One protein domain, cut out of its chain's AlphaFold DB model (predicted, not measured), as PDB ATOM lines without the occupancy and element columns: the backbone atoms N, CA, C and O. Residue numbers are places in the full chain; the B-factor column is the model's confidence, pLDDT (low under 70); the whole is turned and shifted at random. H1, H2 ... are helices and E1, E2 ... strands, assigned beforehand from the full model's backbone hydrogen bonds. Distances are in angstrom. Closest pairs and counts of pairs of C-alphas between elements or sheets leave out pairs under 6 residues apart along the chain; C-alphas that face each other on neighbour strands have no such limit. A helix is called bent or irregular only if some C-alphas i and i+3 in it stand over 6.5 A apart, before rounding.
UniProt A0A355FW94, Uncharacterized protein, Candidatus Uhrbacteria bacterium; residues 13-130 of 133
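What this domain is: This is residues 13 to 130 of the 133 residues of an uncharacterized protein of Candidatus Uhrbacteria bacterium (UniProt A0A355FW94). A strongly twisted sheet of five strands has a helical hairpin, H2 and H3, packed over one face at its E4, E3 and E2 part, while E1 and the far ends of the long hairpin E4 and E5 reach away from these helices: two layers, helices on one face. The 118 printed residues hold three named helices and five named strands, in the order E1 H1 E2 E3 E4 E5 H2 H3, class mixed. The antiparallel sheet runs E1 E5 E4 E3 E2. The whole is compact, radius of gyration of the C-alphas 15.4 A, and flat, spanning 49 by 39 by 20 A.

Where its parts are: E1, residues 20 to 24, begins at C-alpha 20 (-37.422, 12.969, -10.797). H1 is residues 34 to 38, E2 40 to 43, E3 53 to 56. E4, 63 to 71, measures 26.4 A; E5, 80 to 88, 25.0 A; H2, 90 to 106, 24.8 A. H3, 110 to 130, measures 28.8 A and ends at C-alpha 130 (-16.792, 1.664, -15.983); it is irregular, C-alphas 112 and 115 being 7.9 A apart, with a kink of 43 degrees near residue 117.

How they stand to each other: Edge strand E1 pairs with E5, N 21 to O 85 at 3.0 A. E2, E3, E4 and E5 form a meander, each the antiparallel neighbour of the one before: N 42 to O 54, 2.8 A; N 55 to O 64, 2.8 A; N 67 to O 84, 3.0 A. H1 only grazes the sheet with residues 36 to 38. H2 lies over E4 and E3, height over the sheet 9.3 A; the closest C-alphas of H2 and E3 are Cys 96 and Leu 54, 6.9 A. H3 is on the sheet, its closest C-alpha to E2 being Glu 116 to Gly 43, 6.4 A. H2 and H3 touch at a shallow tilt of 22 degrees, opposite ways, closest C-alphas Ile 104 and Lys 110, 5.8 A. O i to N i+4 pairs are within hydrogen-bond range in 0 of 1 in H1, with 2 of 2 for i+3, 12 of 13 in H2 and 14 of 17 in H3.

The domain as a whole: The C-alphas farthest apart, Thr 76 and Val 129, are 51.6 A apart. The printed part has no cut, and no link is long. Mean pLDDT of the printed part is 87.9; residues 71 to 80 and residue 130 are under 70.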
ATOM      1  N   ILE A  13     -36.614   3.607 -23.468       94.44
ATOM      2  CA  ILE A  13     -37.142   3.538 -22.098       94.44
ATOM      3  C   ILE A  13     -36.873   4.868 -21.384       94.44
ATOM      4  O   ILE A  13     -37.795   5.595 -21.020       94.44
ATOM      5  N   CYS A  14     -35.597   5.232 -21.220       93.25
ATOM      6  CA  CYS A  14     -35.200   6.373 -20.390       93.25
ATOM      7  C   CYS A  14     -35.692   7.722 -20.913       93.25
ATOM      8  O   CYS A  14     -35.869   8.637 -20.108       93.25
ATOM      9  N   GLN A  15     -35.938   7.861 -22.222       93.31
ATOM     10  CA  GLN A  15     -36.479   9.102 -22.779       93.31
ATOM     11  C   GLN A  15     -37.855   9.470 -22.193       93.31
ATOM     12  O   GLN A  15     -38.186  10.651 -22.138       93.31
ATOM     13  N   HIS A  16     -38.622   8.480 -21.723       93.75
ATOM     14  CA  HIS A  16     -39.963   8.663 -21.158       93.75
ATOM     15  C   HIS A  16     -39.974   8.775 -19.630       93.75
ATOM     16  O   HIS A  16     -40.994   9.150 -19.057       93.75
ATOM     17  N   ILE A  17     -38.852   8.485 -18.966       93.06
ATOM     18  CA  ILE A  17     -38.745   8.543 -17.507       93.06
ATOM     19  C   ILE A  17     -38.113   9.887 -17.109       93.06
ATOM     20  O   ILE A  17     -36.964  10.159 -17.503       93.06
ATOM     21  N   PRO A  18     -38.814  10.732 -16.331       91.75
ATOM     22  CA  PRO A  18     -38.268  12.001 -15.865       91.75
ATOM     23  C   PRO A  18     -37.031  11.780 -14.986       91.75
ATOM     24  O   PRO A  18     -36.756  10.678 -14.513       91.75
ATOM     25  N   SER A  19     -36.230  12.827 -14.785       91.19
ATOM     26  CA  SER A  19     -35.106  12.754 -13.841       91.19
ATOM     27  C   SER A  19     -35.582  12.586 -12.401       91.19
ATOM     28  O   SER A  19     -34.869  11.999 -11.602       91.19
ATOM     29  N   HIS A  20     -36.763  13.109 -12.083       93.38
ATOM     30  CA  HIS A  20     -37.422  12.969 -10.797       93.38
ATOM     31  C   HIS A  20     -38.936  13.084 -11.007       93.38
ATOM     32  O   HIS A  20     -39.376  13.942 -11.779       93.38
ATOM     33  N   ALA A  21     -39.709  12.224 -10.355       92.69
ATOM     34  CA  ALA A  21     -41.157  12.336 -10.243       92.69
ATOM     35  C   ALA A  21     -41.634  11.645  -8.968       92.69
ATOM     36  O   ALA A  21     -41.036  10.661  -8.537       92.69
ATOM     37  N   GLU A  22     -42.733  12.150  -8.427       92.31
ATOM     38  CA  GLU A  22     -43.411  11.645  -7.241       92.31
ATOM     39  C   GLU A  22     -44.913  11.800  -7.471       92.31
ATOM     40  O   GLU A  22     -45.351  12.831  -7.990       92.31
ATOM     41  N   VAL A  23     -45.681  10.752  -7.182       90.69
ATOM     42  CA  VAL A  23     -47.122  10.701  -7.440       90.69
ATOM     43  C   VAL A  23     -47.856  10.146  -6.227       90.69
ATOM     44  O   VAL A  23     -47.505   9.083  -5.719       90.69
ATOM     45  N   GLU A  24     -48.910  10.845  -5.807       87.31
ATOM     46  CA  GLU A  24     -49.787  10.409  -4.721       87.31
ATOM     47  C   GLU A  24     -50.826   9.432  -5.265       87.31
ATOM     48  O   GLU A  24     -51.720   9.805  -6.027       87.31
ATOM     49  N   ILE A  25     -50.717   8.153  -4.913       85.62
ATOM     50  CA  ILE A  25     -51.536   7.089  -5.505       85.62
ATOM     51  C   ILE A  25     -52.794   6.753  -4.699       85.62
ATOM     52  O   ILE A  25     -53.630   5.993  -5.198       85.62
ATOM     53  N   LEU A  26     -52.952   7.298  -3.485       82.75
ATOM     54  CA  LEU A  26     -54.079   6.968  -2.606       82.75
ATOM     55  C   LEU A  26     -55.380   7.669  -3.021       82.75
ATOM     56  O   LEU A  26     -56.421   7.017  -3.125       82.75
ATOM     57  N   HIS A  27     -55.337   8.974  -3.289       82.38
ATOM     58  CA  HIS A  27     -56.514   9.763  -3.667       82.38
ATOM     59  C   HIS A  27     -56.529  10.160  -5.145       82.38
ATOM     60  O   HIS A  27     -57.471  10.818  -5.596       82.38
ATOM     61  N   THR A  28     -55.525   9.740  -5.922       81.25
ATOM     62  CA  THR A  28     -55.424  10.067  -7.345       81.25
ATOM     63  C   THR A  28     -55.261   8.833  -8.243       81.25
ATOM     64  O   THR A  28     -54.902   7.729  -7.826       81.25
ATOM     65  N   SER A  29     -55.546   9.035  -9.532       84.50
ATOM     66  CA  SER A  29     -55.267   8.053 -10.591       84.50
ATOM     67  C   SER A  29     -53.911   8.283 -11.265       84.50
ATOM     68  O   SER A  29     -53.589   7.597 -12.236       84.50
ATOM     69  N   GLU A  30     -53.127   9.244 -10.772       87.62
ATOM     70  CA  GLU A  30     -51.803   9.540 -11.297       87.62
ATOM     71  C   GLU A  30     -50.856   8.371 -11.019       87.62
ATOM     72  O   GLU A  30     -50.976   7.670 -10.011       87.62
ATOM     73  N   ARG A  31     -49.962   8.104 -11.966       89.50
ATOM     74  CA  ARG A  31     -48.982   7.022 -11.898       89.50
ATOM     75  C   ARG A  31     -47.685   7.491 -12.527       89.50
ATOM     76  O   ARG A  31     -47.695   8.310 -13.448       89.50
ATOM     77  N   LEU A  32     -46.580   6.910 -12.070       93.25
ATOM     78  CA  LEU A  32     -45.306   7.035 -12.762       93.25
ATOM     79  C   LEU A  32     -45.433   6.510 -14.207       93.25
ATOM     80  O   LEU A  32     -46.298   5.676 -14.496       93.25
ATOM     81  N   PRO A  33     -44.579   6.972 -15.138       94.56
ATOM     82  CA  PRO A  33     -44.567   6.447 -16.498       94.56
ATOM     83  C   PRO A  33     -44.424   4.922 -16.502       94.56
ATOM     84  O   PRO A  33     -43.576   4.376 -15.800       94.56
ATOM     85  N   LYS A  34     -45.199   4.227 -17.340       95.00
ATOM     86  CA  LYS A  34     -45.173   2.753 -17.459       95.00
ATOM     87  C   LYS A  34     -43.781   2.187 -17.778       95.00
ATOM     88  O   LYS A  34     -43.509   1.011 -17.575       95.00
ATOM     89  N   GLU A  35     -42.891   3.001 -18.344       96.12
ATOM     90  CA  GLU A  35     -41.504   2.643 -18.628       96.12
ATOM     91  C   GLU A  35     -40.696   2.361 -17.352       96.12
ATOM     92  O   GLU A  35     -39.708   1.631 -17.417       96.12
ATOM     93  N   VAL A  36     -41.136   2.858 -16.191       94.88
ATOM     94  CA  VAL A  36     -40.561   2.529 -14.878       94.88
ATOM     95  C   VAL A  36     -40.648   1.028 -14.575       94.88
ATOM     96  O   VAL A  36     -39.712   0.473 -13.992       94.88
ATOM     97  N   ASP A  37     -41.701   0.349 -15.039       94.56
ATOM     98  CA  ASP A  37     -41.887  -1.103 -14.876       94.56
ATOM     99  C   ASP A  37     -40.970  -1.932 -15.787       94.56
ATOM    100  O   ASP A  37     -40.829  -3.141 -15.611       94.56
ATOM    101  N   GLN A  38     -40.332  -1.296 -16.775       96.69
ATOM    102  CA  GLN A  38     -39.380  -1.945 -17.683       96.69
ATOM    103  C   GLN A  38     -37.938  -1.893 -17.163       96.69
ATOM    104  O   GLN A  38     -37.031  -2.434 -17.803       96.69
ATOM    105  N   LEU A  39     -37.698  -1.211 -16.041       96.06
ATOM    106  CA  LEU A  39     -36.389  -1.173 -15.405       96.06
ATOM    107  C   LEU A  39     -36.123  -2.490 -14.668       96.06
ATOM    108  O   LEU A  39     -36.995  -3.036 -13.996       96.06
ATOM    109  N   GLU A  40     -34.893  -2.986 -14.764       95.75
ATOM    110  CA  GLU A  40     -34.463  -4.146 -13.992       95.75
ATOM    111  C   GLU A  40     -34.274  -3.740 -12.529       95.75
ATOM    112  O   GLU A  40     -33.575  -2.767 -12.247       95.75
ATOM    113  N   ILE A  41     -34.856  -4.496 -11.598       95.25
ATOM    114  CA  ILE A  41     -34.593  -4.311 -10.170       95.25
ATOM    115  C   ILE A  41     -33.280  -5.012  -9.818       95.25
ATOM    116  O   ILE A  41     -33.132  -6.220 -10.011       95.25
ATOM    117  N   ILE A  42     -32.332  -4.235  -9.304       93.75
ATOM    118  CA  ILE A  42     -30.990  -4.688  -8.938       93.75
ATOM    119  C   ILE A  42     -30.891  -4.970  -7.436       93.75
ATOM    120  O   ILE A  42     -30.206  -5.915  -7.050       93.75
ATOM    121  N   GLY A  43     -31.582  -4.185  -6.605       92.75
ATOM    122  CA  GLY A  43     -31.613  -4.382  -5.156       92.75
ATOM    123  C   GLY A  43     -32.761  -3.651  -4.465       92.75
ATOM    124  O   GLY A  43     -33.405  -2.792  -5.069       92.75
ATOM    125  N   GLY A  44     -33.015  -4.002  -3.205       88.62
ATOM    126  CA  GLY A  44     -34.038  -3.385  -2.353       88.62
ATOM    127  C   GLY A  44     -35.439  -3.956  -2.585       88.62
ATOM    128  O   GLY A  44     -36.436  -3.342  -2.213       88.62
ATOM    129  N   ASN A  45     -35.541  -5.127  -3.223       84.44
ATOM    130  CA  ASN A  45     -36.812  -5.746  -3.614       84.44
ATOM    131  C   ASN A  45     -37.395  -6.668  -2.530       84.44
ATOM    132  O   ASN A  45     -37.870  -7.768  -2.820       84.44
ATOM    133  N   HIS A  46     -37.314  -6.269  -1.264       79.94
ATOM    134  CA  HIS A  46     -37.783  -7.091  -0.152       79.94
ATOM    135  C   HIS A  46     -38.536  -6.258   0.881       79.94
ATOM    136  O   HIS A  46     -38.209  -5.101   1.123       79.94
ATOM    137  N   ALA A  47     -39.530  -6.872   1.529       72.94
ATOM    138  CA  ALA A  47     -40.363  -6.214   2.541       72.94
ATOM    139  C   ALA A  47     -39.562  -5.735   3.767       72.94
ATOM    140  O   ALA A  47     -39.966  -4.794   4.436       72.94
ATOM    141  N   ASP A  48     -38.414  -6.365   4.038       72.75
ATOM    142  CA  ASP A  48     -37.491  -5.956   5.101       72.75
ATOM    143  C   ASP A  48     -36.611  -4.751   4.688       72.75
ATOM    144  O   ASP A  48     -35.766  -4.306   5.467       72.75
ATOM    145  N   SER A  49     -36.746  -4.261   3.445       79.12
ATOM    146  CA  SER A  49     -35.956  -3.140   2.935       79.12
ATOM    147  C   SER A  49     -36.521  -1.851   3.477       79.12
ATOM    148  O   SER A  49     -37.707  -1.570   3.345       79.12
ATOM    149  N   THR A  50     -35.634  -1.028   4.010       81.94
ATOM    150  CA  THR A  50     -35.919   0.394   4.242       81.94
ATOM    151  C   THR A  50     -35.226   1.272   3.205       81.94
ATOM    152  O   THR A  50     -35.273   2.493   3.293       81.94
ATOM    153  N   LEU A  51     -34.499   0.651   2.277       81.81
ATOM    154  CA  LEU A  51     -33.836   1.308   1.167       81.81
ATOM    155  C   LEU A  51     -34.782   1.218  -0.031       81.81
ATOM    156  O   LEU A  51     -35.348   0.152  -0.289       81.81
ATOM    157  N   GLY A  52     -34.964   2.324  -0.756       88.75
ATOM    158  CA  GLY A  52     -35.672   2.291  -2.035       88.75
ATOM    159  C   GLY A  52     -35.083   1.228  -2.973       88.75
ATOM    160  O   GLY A  52     -33.941   0.786  -2.820       88.75
ATOM    161  N   GLN A  53     -35.863   0.811  -3.962       94.44
ATOM    162  CA  GLN A  53     -35.428  -0.147  -4.966       94.44
ATOM    163  C   GLN A  53     -34.418   0.497  -5.912       94.44
ATOM    164  O   GLN A  53     -34.741   1.430  -6.653       94.44
ATOM    165  N   LEU A  54     -33.206  -0.051  -5.944       95.81
ATOM    166  CA  LEU A  54     -32.231   0.285  -6.968       95.81
ATOM    167  C   LEU A  54     -32.649  -0.390  -8.274       95.81
ATOM    168  O   LEU A  54     -32.724  -1.619  -8.354       95.81
ATOM    169  N   ARG A  55     -32.897   0.411  -9.308       96.31
ATOM    170  CA  ARG A  55     -33.299  -0.049 -10.634       96.31
ATOM    171  C   ARG A  55     -32.314   0.410 -11.707       96.31
ATOM    172  O   ARG A  55     -31.710   1.475 -11.609       96.31
ATOM    173  N   LYS A  56     -32.167  -0.384 -12.763       95.44
ATOM    174  CA  LYS A  56     -31.266  -0.116 -13.890       95.44
ATOM    175  C   LYS A  56     -32.002  -0.295 -15.207       95.44
ATOM    176  O   LYS A  56     -32.738  -1.257 -15.404       95.44
ATOM    177  N   CYS A  57     -31.789   0.619 -16.146       95.25
ATOM    178  CA  CYS A  57     -32.301   0.449 -17.495       95.25
ATOM    179  C   CYS A  57     -31.532  -0.680 -18.204       95.25
ATOM    180  O   CYS A  57     -30.322  -0.534 -18.414       95.25
ATOM    181  N   PRO A  58     -32.203  -1.747 -18.673       94.50
ATOM    182  CA  PRO A  58     -31.527  -2.869 -19.327       94.50
ATOM    183  C   PRO A  58     -30.929  -2.504 -20.697       94.50
ATOM    184  O   PRO A  58     -30.103  -3.240 -21.226       94.50
ATOM    185  N   LYS A  59     -31.336  -1.373 -21.292       93.50
ATOM    186  CA  LYS A  59     -30.897  -0.953 -22.635       93.50
ATOM    187  C   LYS A  59     -29.694  -0.021 -22.636       93.50
ATOM    188  O   LYS A  59     -28.858  -0.120 -23.526       93.50
ATOM    189  N   CYS A  60     -29.623   0.904 -21.684       91.44
ATOM    190  CA  CYS A  60     -28.563   1.916 -21.659       91.44
ATOM    191  C   CYS A  60     -27.815   2.016 -20.329       91.44
ATOM    192  O   CYS A  60     -26.941   2.868 -20.206       91.44
ATOM    193  N   GLY A  61     -28.158   1.188 -19.338       92.00
ATOM    194  CA  GLY A  61     -27.458   1.132 -18.056       92.00
ATOM    195  C   GLY A  61     -27.695   2.322 -17.125       92.00
ATOM    196  O   GLY A  61     -27.023   2.420 -16.110       92.00
ATOM    197  N   THR A  62     -28.630   3.226 -17.438       93.75
ATOM    198  CA  THR A  62     -28.983   4.342 -16.545       93.75
ATOM    199  C   THR A  62     -29.610   3.822 -15.253       93.75
ATOM    200  O   THR A  62     -30.502   2.973 -15.312       93.75
ATOM    201  N   TYR A  63     -29.178   4.359 -14.114       94.88
ATOM    202  CA  TYR A  63     -29.679   3.983 -12.796       94.88
ATOM    203  C   TYR A  63     -30.802   4.897 -12.322       94.88
ATOM    204  O   TYR A  63     -30.833   6.097 -12.618       94.88
ATOM    205  N   TYR A  64     -31.703   4.300 -11.554       95.94
ATOM    206  CA  TYR A  64     -32.807   4.967 -10.897       95.94
ATOM    207  C   TYR A  64     -32.983   4.409  -9.487       95.94
ATOM    208  O   TYR A  64     -32.808   3.212  -9.262       95.94
ATOM    209  N   LEU A  65     -33.380   5.265  -8.558       95.44
ATOM    210  CA  LEU A  65     -33.907   4.879  -7.264       95.44
ATOM    211  C   LEU A  65     -35.427   5.003  -7.320       95.44
ATOM    212  O   LEU A  65     -35.949   6.075  -7.613       95.44
ATOM    213  N   TRP A  66     -36.129   3.904  -7.077       95.44
ATOM    214  CA  TRP A  66     -37.579   3.891  -6.930       95.44
ATOM    215  C   TRP A  66     -37.934   3.734  -5.457       95.44
ATOM    216  O   TRP A  66     -37.318   2.934  -4.757       95.44
ATOM    217  N   PHE A  67     -38.923   4.467  -4.974       90.81
ATOM    218  CA  PHE A  67     -39.371   4.366  -3.593       90.81
ATOM    219  C   PHE A  67     -40.889   4.387  -3.521       90.81
ATOM    220  O   PHE A  67     -41.568   4.926  -4.393       90.81
ATOM    221  N   HIS A  68     -41.391   3.759  -2.470       86.88
ATOM    222  CA  HIS A  68     -42.795   3.741  -2.131       86.88
ATOM    223  C   HIS A  68     -42.896   4.082  -0.659       86.88
ATOM    224  O   HIS A  68     -42.354   3.349   0.173       86.88
ATOM    225  N   ASP A  69     -43.538   5.204  -0.368       80.25
ATOM    226  CA  ASP A  69     -43.829   5.617   0.994       80.25
ATOM    227  C   ASP A  69     -45.309   5.386   1.275       80.25
ATOM    228  O   ASP A  69     -46.172   5.631   0.429       80.25
ATOM    229  N   HIS A  70     -45.598   4.855   2.453       74.31
ATOM    230  CA  HIS A  70     -46.951   4.541   2.870       74.31
ATOM    231  C   HIS A  70     -47.096   4.867   4.350       74.31
ATOM    232  O   HIS A  70     -46.701   4.080   5.219       74.31
ATOM    233  N   ASP A  71     -47.753   5.986   4.638       68.50
ATOM    234  CA  ASP A  71     -48.142   6.338   5.996       68.50
ATOM    235  C   ASP A  71     -49.601   5.939   6.243       68.50
ATOM    236  O   ASP A  71     -50.555   6.541   5.737       68.50
ATOM    237  N   SER A  72     -49.780   4.880   7.037       59.56
ATOM    238  CA  SER A  72     -51.080   4.543   7.611       59.56
ATOM    239  C   SER A  72     -51.290   5.356   8.885       59.56
ATOM    240  O   SER A  72     -50.981   4.877   9.983       59.56
ATOM    241  N   GLU A  73     -51.850   6.559   8.778       59.56
ATOM    242  CA  GLU A  73     -52.225   7.295   9.982       59.56
ATOM    243  C   GLU A  73     -53.264   6.507  10.801       59.56
ATOM    244  O   GLU A  73     -54.386   6.222  10.376       59.56
ATOM    245  N   SER A  74     -52.884   6.178  12.032       52.00
ATOM    246  CA  SER A  74     -53.737   5.535  13.029       52.00
ATOM    247  C   SER A  74     -54.509   6.602  13.810       52.00
ATOM    248  O   SER A  74     -54.182   6.866  14.965       52.00
ATOM    249  N   GLY A  75     -55.506   7.270  13.219       59.75
ATOM    250  CA  GLY A  75     -56.304   8.192  14.036       59.75
ATOM    251  C   GLY A  75     -57.278   9.119  13.330       59.75
ATOM    252  O   GLY A  75     -58.473   9.005  13.591       59.75
ATOM    253  N   THR A  76     -56.809  10.076  12.520       55.59
ATOM    254  CA  THR A  76     -57.667  11.209  12.102       55.59
ATOM    255  C   THR A  76     -57.284  11.949  10.808       55.59
ATOM    256  O   THR A  76     -58.081  12.784  10.380       55.59
ATOM    257  N   GLY A  77     -56.128  11.710  10.180       58.75
ATOM    258  CA  GLY A  77     -55.759  12.327   8.899       58.75
ATOM    259  C   GLY A  77     -56.141  11.491   7.675       58.75
ATOM    260  O   GLY A  77     -56.448  10.302   7.772       58.75
ATOM    261  N   TYR A  78     -56.134  12.133   6.504       58.91
ATOM    262  CA  TYR A  78     -56.102  11.412   5.233       58.91
ATOM    263  C   TYR A  78     -54.696  10.808   5.133       58.91
ATOM    264  O   TYR A  78     -53.730  11.565   5.097       58.91
ATOM    265  N   GLY A  79     -54.570   9.476   5.175       62.53
ATOM    266  CA  GLY A  79     -53.278   8.817   4.938       62.53
ATOM    267  C   GLY A  79     -52.708   9.203   3.570       62.53
ATOM    268  O   GLY A  79     -53.387   9.852   2.779       62.53
ATOM    269  N   TYR A  80     -51.484   8.802   3.258       66.38
ATOM    270  CA  TYR A  80     -50.943   8.981   1.912       66.38
ATOM    271  C   TYR A  80     -50.132   7.762   1.505       66.38
ATOM    272  O   TYR A  80     -49.617   6.997   2.326       66.38
ATOM    273  N   THR A  81     -50.100   7.537   0.201       78.12
ATOM    274  CA  THR A  81     -49.256   6.527  -0.410       78.12
ATOM    275  C   THR A  81     -48.650   7.170  -1.633       78.12
ATOM    276  O   THR A  81     -49.396   7.529  -2.546       78.12
ATOM    277  N   ASP A  82     -47.330   7.294  -1.637       85.31
ATOM    278  CA  ASP A  82     -46.590   7.953  -2.701       85.31
ATOM    279  C   ASP A  82     -45.669   6.953  -3.391       85.31
ATOM    280  O   ASP A  82     -45.041   6.099  -2.761       85.31
ATOM    281  N   GLU A  83     -45.586   7.061  -4.713       91.12
ATOM    282  CA  GLU A  83     -44.566   6.387  -5.507       91.12
ATOM    283  C   GLU A  83     -43.642   7.426  -6.118       91.12
ATOM    284  O   GLU A  83     -44.090   8.387  -6.746       91.12
ATOM    285  N   GLY A  84     -42.341   7.202  -5.988       92.62
ATOM    286  CA  GLY A  84     -41.336   8.103  -6.515       92.62
ATOM    287  C   GLY A  84     -40.276   7.393  -7.332       92.62
ATOM    288  O   GLY A  84     -39.973   6.212  -7.143       92.62
ATOM    289  N   ILE A  85     -39.698   8.137  -8.267       95.38
ATOM    290  CA  ILE A  85     -38.520   7.718  -9.007       95.38
ATOM    291  C   ILE A  85     -37.545   8.874  -9.158       95.38
ATOM    292  O   ILE A  85     -37.917   9.986  -9.525       95.38
ATOM    293  N   GLU A  86     -36.272   8.587  -8.933       95.06
ATOM    294  CA  GLU A  86     -35.171   9.517  -9.115       95.06
ATOM    295  C   GLU A  86     -34.098   8.870  -9.986       95.06
ATOM    296  O   GLU A  86     -33.685   7.739  -9.755       95.06
ATOM    297  N   ARG A  87     -33.638   9.575 -11.015       94.94
ATOM    298  CA  ARG A  87     -32.462   9.180 -11.788       94.94
ATOM    299  C   ARG A  87     -31.225   9.489 -10.958       94.94
ATOM    300  O   ARG A  87     -31.098  10.608 -10.472       94.94
ATOM    301  N   ILE A  88     -30.294   8.545 -10.888       93.88
ATOM    302  CA  ILE A  88     -29.060   8.693 -10.111       93.88
ATOM    303  C   ILE A  88     -27.821   8.452 -10.978       93.88
ATOM    304  O   ILE A  88     -27.883   7.816 -12.037       93.88
ATOM    305  N   LEU A  89     -26.691   8.998 -10.541       91.94
ATOM    306  CA  LEU A  89     -25.387   8.784 -11.158       91.94
ATOM    307  C   LEU A  89     -24.786   7.421 -10.760       91.94
ATOM    308  O   LEU A  89     -25.224   6.817  -9.781       91.94
ATOM    309  N   PRO A  90     -23.778   6.916 -11.498       91.19
ATOM    310  CA  PRO A  90     -23.127   5.648 -11.165       91.19
ATOM    311  C   PRO A  90     -22.476   5.606  -9.774       91.19
ATOM    312  O   PRO A  90     -22.518   4.570  -9.123       91.19
ATOM    313  N   ASP A  91     -21.906   6.712  -9.293       91.31
ATOM    314  CA  ASP A  91     -21.337   6.823  -7.940       91.31
ATOM    315  C   ASP A  91     -22.421   6.714  -6.858       91.31
ATOM    316  O   ASP A  91     -22.282   5.939  -5.917       91.31
ATOM    317  N   GLN A  92     -23.552   7.393  -7.047       93.19
ATOM    318  CA  GLN A  92     -24.723   7.255  -6.178       93.19
ATOM    319  C   GLN A  92     -25.297   5.830  -6.234       93.19
ATOM    320  O   GLN A  92     -25.691   5.268  -5.214       93.19
ATOM    321  N   ALA A  93     -25.313   5.204  -7.416       93.75
ATOM    322  CA  ALA A  93     -25.728   3.812  -7.561       93.75
ATOM    323  C   ALA A  93     -24.789   2.858  -6.804       93.75
ATOM    324  O   ALA A  93     -25.269   1.910  -6.184       93.75
ATOM    325  N   LEU A  94     -23.478   3.123  -6.797       94.38
ATOM    326  CA  LEU A  94     -22.502   2.362  -6.016       94.38
ATOM    327  C   LEU A  94     -22.787   2.463  -4.511       94.38
ATOM    328  O   LEU A  94     -22.816   1.440  -3.827       94.38
ATOM    329  N   GLU A  95     -23.080   3.667  -4.011       94.50
ATOM    330  CA  GLU A  95     -23.492   3.870  -2.615       94.50
ATOM    331  C   GLU A  95     -24.767   3.080  -2.280       94.50
ATOM    332  O   GLU A  95     -24.847   2.437  -1.230       94.50
ATOM    333  N   CYS A  96     -25.751   3.061  -3.188       94.62
ATOM    334  CA  CYS A  96     -26.958   2.250  -3.030       94.62
ATOM    335  C   CYS A  96     -26.649   0.746  -3.002       94.62
ATOM    336  O   CYS A  96     -27.236   0.023  -2.193       94.62
ATOM    337  N   VAL A  97     -25.745   0.260  -3.857       95.38
ATOM    338  CA  VAL A  97     -25.321  -1.149  -3.870       95.38
ATOM    339  C   VAL A  97     -24.677  -1.529  -2.537       95.38
ATOM    340  O   VAL A  97     -25.080  -2.518  -1.921       95.38
ATOM    341  N   ASP A  98     -23.736  -0.721  -2.048       95.44
ATOM    342  CA  ASP A  98     -23.054  -0.959  -0.775       95.44
ATOM    343  C   ASP A  98     -24.033  -0.915   0.412       95.44
ATOM    344  O   ASP A  98     -23.956  -1.748   1.325       95.44
ATOM    345  N   ALA A  99     -25.000   0.008   0.390       94.50
ATOM    346  CA  ALA A  99     -26.049   0.093   1.402       94.50
ATOM    347  C   ALA A  99     -26.941  -1.158   1.418       94.50
ATOM    348  O   ALA A  99     -27.191  -1.708   2.493       94.50
ATOM    349  N   ASN A 100     -27.360  -1.646   0.246       94.00
ATOM    350  CA  ASN A 100     -28.156  -2.870   0.122       94.00
ATOM    351  C   ASN A 100     -27.385  -4.091   0.632       94.00
ATOM    352  O   ASN A 100     -27.884  -4.835   1.477       94.00
ATOM    353  N   LEU A 101     -26.129  -4.262   0.202       94.38
ATOM    354  CA  LEU A 101     -25.269  -5.350   0.673       94.38
ATOM    355  C   LEU A 101     -25.119  -5.325   2.198       94.38
ATOM    356  O   LEU A 101     -25.250  -6.364   2.850       94.38
ATOM    357  N   LYS A 102     -24.890  -4.143   2.781       94.00
ATOM    358  CA  LYS A 102     -24.791  -3.966   4.233       94.00
ATOM    359  C   LYS A 102     -26.105  -4.293   4.938       94.00
ATOM    360  O   LYS A 102     -26.074  -4.966   5.968       94.00
ATOM    361  N   GLN A 103     -27.240  -3.841   4.405       92.19
ATOM    362  CA  GLN A 103     -28.550  -4.100   4.997       92.19
ATOM    363  C   GLN A 103     -28.878  -5.598   4.986       92.19
ATOM    364  O   GLN A 103     -29.244  -6.137   6.031       92.19
ATOM    365  N   ILE A 104     -28.631  -6.298   3.875       91.56
ATOM    366  CA  ILE A 104     -28.855  -7.747   3.759       91.56
ATOM    367  C   ILE A 104     -28.105  -8.530   4.847       91.56
ATOM    368  O   ILE A 104     -28.644  -9.488   5.406       91.56
ATOM    369  N   GLN A 105     -26.890  -8.109   5.224       90.75
ATOM    370  CA  GLN A 105     -26.134  -8.769   6.299       90.75
ATOM    371  C   GLN A 105     -26.809  -8.683   7.674       90.75
ATOM    372  O   GLN A 105     -26.520  -9.510   8.541       90.75
ATOM    373  N   THR A 106     -27.703  -7.713   7.880       90.94
ATOM    374  CA  THR A 106     -28.446  -7.543   9.137       90.94
ATOM    375  C   THR A 106     -29.690  -8.428   9.222       90.94
ATOM    376  O   THR A 106     -30.237  -8.624  10.310       90.94
ATOM    377  N   PHE A 107     -30.133  -9.009   8.104       88.94
ATOM    378  CA  PHE A 107     -31.352  -9.805   8.065       88.94
ATOM    379  C   PHE A 107     -31.188 -11.178   8.707       88.94
ATOM    380  O   PHE A 107     -30.237 -11.919   8.453       88.94
ATOM    381  N   LYS A 108     -32.212 -11.578   9.473       85.88
ATOM    382  CA  LYS A 108     -32.288 -12.912  10.092       85.88
ATOM    383  C   LYS A 108     -32.258 -14.040   9.056       85.88
ATOM    384  O   LYS A 108     -31.757 -15.117   9.352       85.88
ATOM    385  N   ARG A 109     -32.795 -13.798   7.853       85.50
ATOM    386  CA  ARG A 109     -32.890 -14.770   6.749       85.50
ATOM    387  C   ARG A 109     -32.003 -14.396   5.558       85.50
ATOM    388  O   ARG A 109     -32.411 -14.581   4.420       85.50
ATOM    389  N   LYS A 110     -30.790 -13.890   5.805       83.31
ATOM    390  CA  LYS A 110     -29.878 -13.417   4.746       83.31
ATOM    391  C   LYS A 110     -29.624 -14.410   3.601       83.31
ATOM    392  O   LYS A 110     -29.454 -13.997   2.464       83.31
ATOM    393  N   GLU A 111     -29.653 -15.714   3.877       88.50
ATOM    394  CA  GLU A 111     -29.474 -16.763   2.858       88.50
ATOM    395  C   GLU A 111     -30.578 -16.764   1.789       88.50
ATOM    396  O   GLU A 111     -30.322 -17.142   0.650       88.50
ATOM    397  N   ALA A 112     -31.782 -16.290   2.128       88.31
ATOM    398  CA  ALA A 112     -32.874 -16.136   1.169       88.31
ATOM    399  C   ALA A 112     -32.575 -15.066   0.104       88.31
ATOM    400  O   ALA A 112     -33.177 -15.091  -0.963       88.31
ATOM    401  N   TYR A 113     -31.621 -14.169   0.372       89.56
ATOM    402  CA  TYR A 113     -31.243 -13.057  -0.500       89.56
ATOM    403  C   TYR A 113     -29.926 -13.319  -1.241       89.56
ATOM    404  O   TYR A 113     -29.260 -12.386  -1.693       89.56
ATOM    405  N   LYS A 114     -29.512 -14.588  -1.372       91.56
ATOM    406  CA  LYS A 114     -28.259 -14.942  -2.052       91.56
ATOM    407  C   LYS A 114     -28.230 -14.478  -3.512       91.56
ATOM    408  O   LYS A 114     -27.227 -13.919  -3.939       91.56
ATOM    409  N   GLU A 115     -29.306 -14.690  -4.264       91.62
ATOM    410  CA  GLU A 115     -29.362 -14.310  -5.682       91.62
ATOM    411  C   GLU A 115     -29.262 -12.792  -5.878       91.62
ATOM    412  O   GLU A 115     -28.572 -12.320  -6.781       91.62
ATOM    413  N   GLU A 116     -29.915 -12.025  -5.005       91.31
ATOM    414  CA  GLU A 116     -29.821 -10.564  -4.978       91.31
ATOM    415  C   GLU A 116     -28.416 -10.108  -4.576       91.31
ATOM    416  O   GLU A 116     -27.828  -9.269  -5.252       91.31
ATOM    417  N   THR A 117     -27.826 -10.726  -3.550       93.38
ATOM    418  CA  THR A 117     -26.443 -10.453  -3.131       93.38
ATOM    419  C   THR A 117     -25.462 -10.689  -4.281       93.38
ATOM    420  O   THR A 117     -24.624  -9.836  -4.558       93.38
ATOM    421  N   ASP A 118     -25.584 -11.813  -4.991       94.38
ATOM    422  CA  ASP A 118     -24.722 -12.141  -6.130       94.38
ATOM    423  C   ASP A 118     -24.901 -11.131  -7.283       94.38
ATOM    424  O   ASP A 118     -23.935 -10.809  -7.979       94.38
ATOM    425  N   ARG A 119     -26.121 -10.615  -7.492       94.44
ATOM    426  CA  ARG A 119     -26.403  -9.565  -8.484       94.44
ATOM    427  C   ARG A 119     -25.775  -8.233  -8.085       94.44
ATOM    428  O   ARG A 119     -25.097  -7.626  -8.906       94.44
ATOM    429  N   LEU A 120     -25.946  -7.821  -6.831       94.62
ATOM    430  CA  LEU A 120     -25.371  -6.596  -6.278       94.62
ATOM    431  C   LEU A 120     -23.841  -6.610  -6.335       94.62
ATOM    432  O   LEU A 120     -23.248  -5.614  -6.728       94.62
ATOM    433  N   VAL A 121     -23.195  -7.739  -6.021       95.75
ATOM    434  CA  VAL A 121     -21.732  -7.879  -6.132       95.75
ATOM    435  C   VAL A 121     -21.267  -7.692  -7.578       95.75
ATOM    436  O   VAL A 121     -20.358  -6.902  -7.822       95.75
ATOM    437  N   LYS A 122     -21.919  -8.348  -8.545       94.44
ATOM    438  CA  LYS A 122     -21.591  -8.180  -9.973       94.44
ATOM    439  C   LYS A 122     -21.809  -6.749 -10.452       94.44
ATOM    440  O   LYS A 122     -21.031  -6.237 -11.253       94.44
ATOM    441  N   GLU A 123     -22.877  -6.108  -9.988       94.69
ATOM    442  CA  GLU A 123     -23.179  -4.733 -10.367       94.69
ATOM    443  C   GLU A 123     -22.162  -3.753  -9.767       94.69
ATOM    444  O   GLU A 123     -21.703  -2.852 -10.465       94.69
ATOM    445  N   ARG A 124     -21.740  -3.977  -8.516       94.44
ATOM    446  CA  ARG A 124     -20.660  -3.231  -7.858       94.44
ATOM    447  C   ARG A 124     -19.381  -3.253  -8.697       94.44
ATOM    448  O   ARG A 124     -18.827  -2.200  -9.000       94.44
ATOM    449  N   GLU A 125     -18.956  -4.448  -9.115       93.19
ATOM    450  CA  GLU A 125     -17.777  -4.651  -9.970       93.19
ATOM    451  C   GLU A 125     -17.930  -3.942 -11.323       93.19
ATOM    452  O   GLU A 125     -16.992  -3.307 -11.804       93.19
ATOM    453  N   ALA A 126     -19.118  -4.010 -11.935       89.94
ATOM    454  CA  ALA A 126     -19.384  -3.333 -13.198       89.94
ATOM    455  C   ALA A 126     -19.239  -1.809 -13.067       89.94
ATOM    456  O   ALA A 126     -18.560  -1.190 -13.887       89.94
ATOM    457  N   ILE A 127     -19.828  -1.203 -12.033       88.81
ATOM    458  CA  ILE A 127     -19.748   0.246 -11.805       88.81
ATOM    459  C   ILE A 127     -18.294   0.688 -11.583       88.81
ATOM    460  O   ILE A 127     -17.862   1.671 -12.183       88.81
ATOM    461  N   GLU A 128     -17.521  -0.052 -10.782       85.25
ATOM    462  CA  GLU A 128     -16.111   0.265 -10.512       85.25
ATOM    463  C   GLU A 128     -15.240   0.200 -11.778       85.25
ATOM    464  O   GLU A 128     -14.372   1.052 -11.968       85.25
ATOM    465  N   VAL A 129     -15.490  -0.758 -12.677       79.00
ATOM    466  CA  VAL A 129     -14.747  -0.887 -13.944       79.00
ATOM    467  C   VAL A 129     -15.087   0.242 -14.922       79.00
ATOM    468  O   VAL A 129     -14.189   0.792 -15.558       79.00
ATOM    469  N   TYR A 130     -16.366   0.611 -15.052       64.88
ATOM    470  CA  TYR A 130     -16.792   1.664 -15.983       64.88
ATOM    471  C   TYR A 130     -16.576   3.088 -15.449       64.88
ATOM    472  O   TYR A 130     -16.507   4.018 -16.246       64.88
TER     473      TYR A 130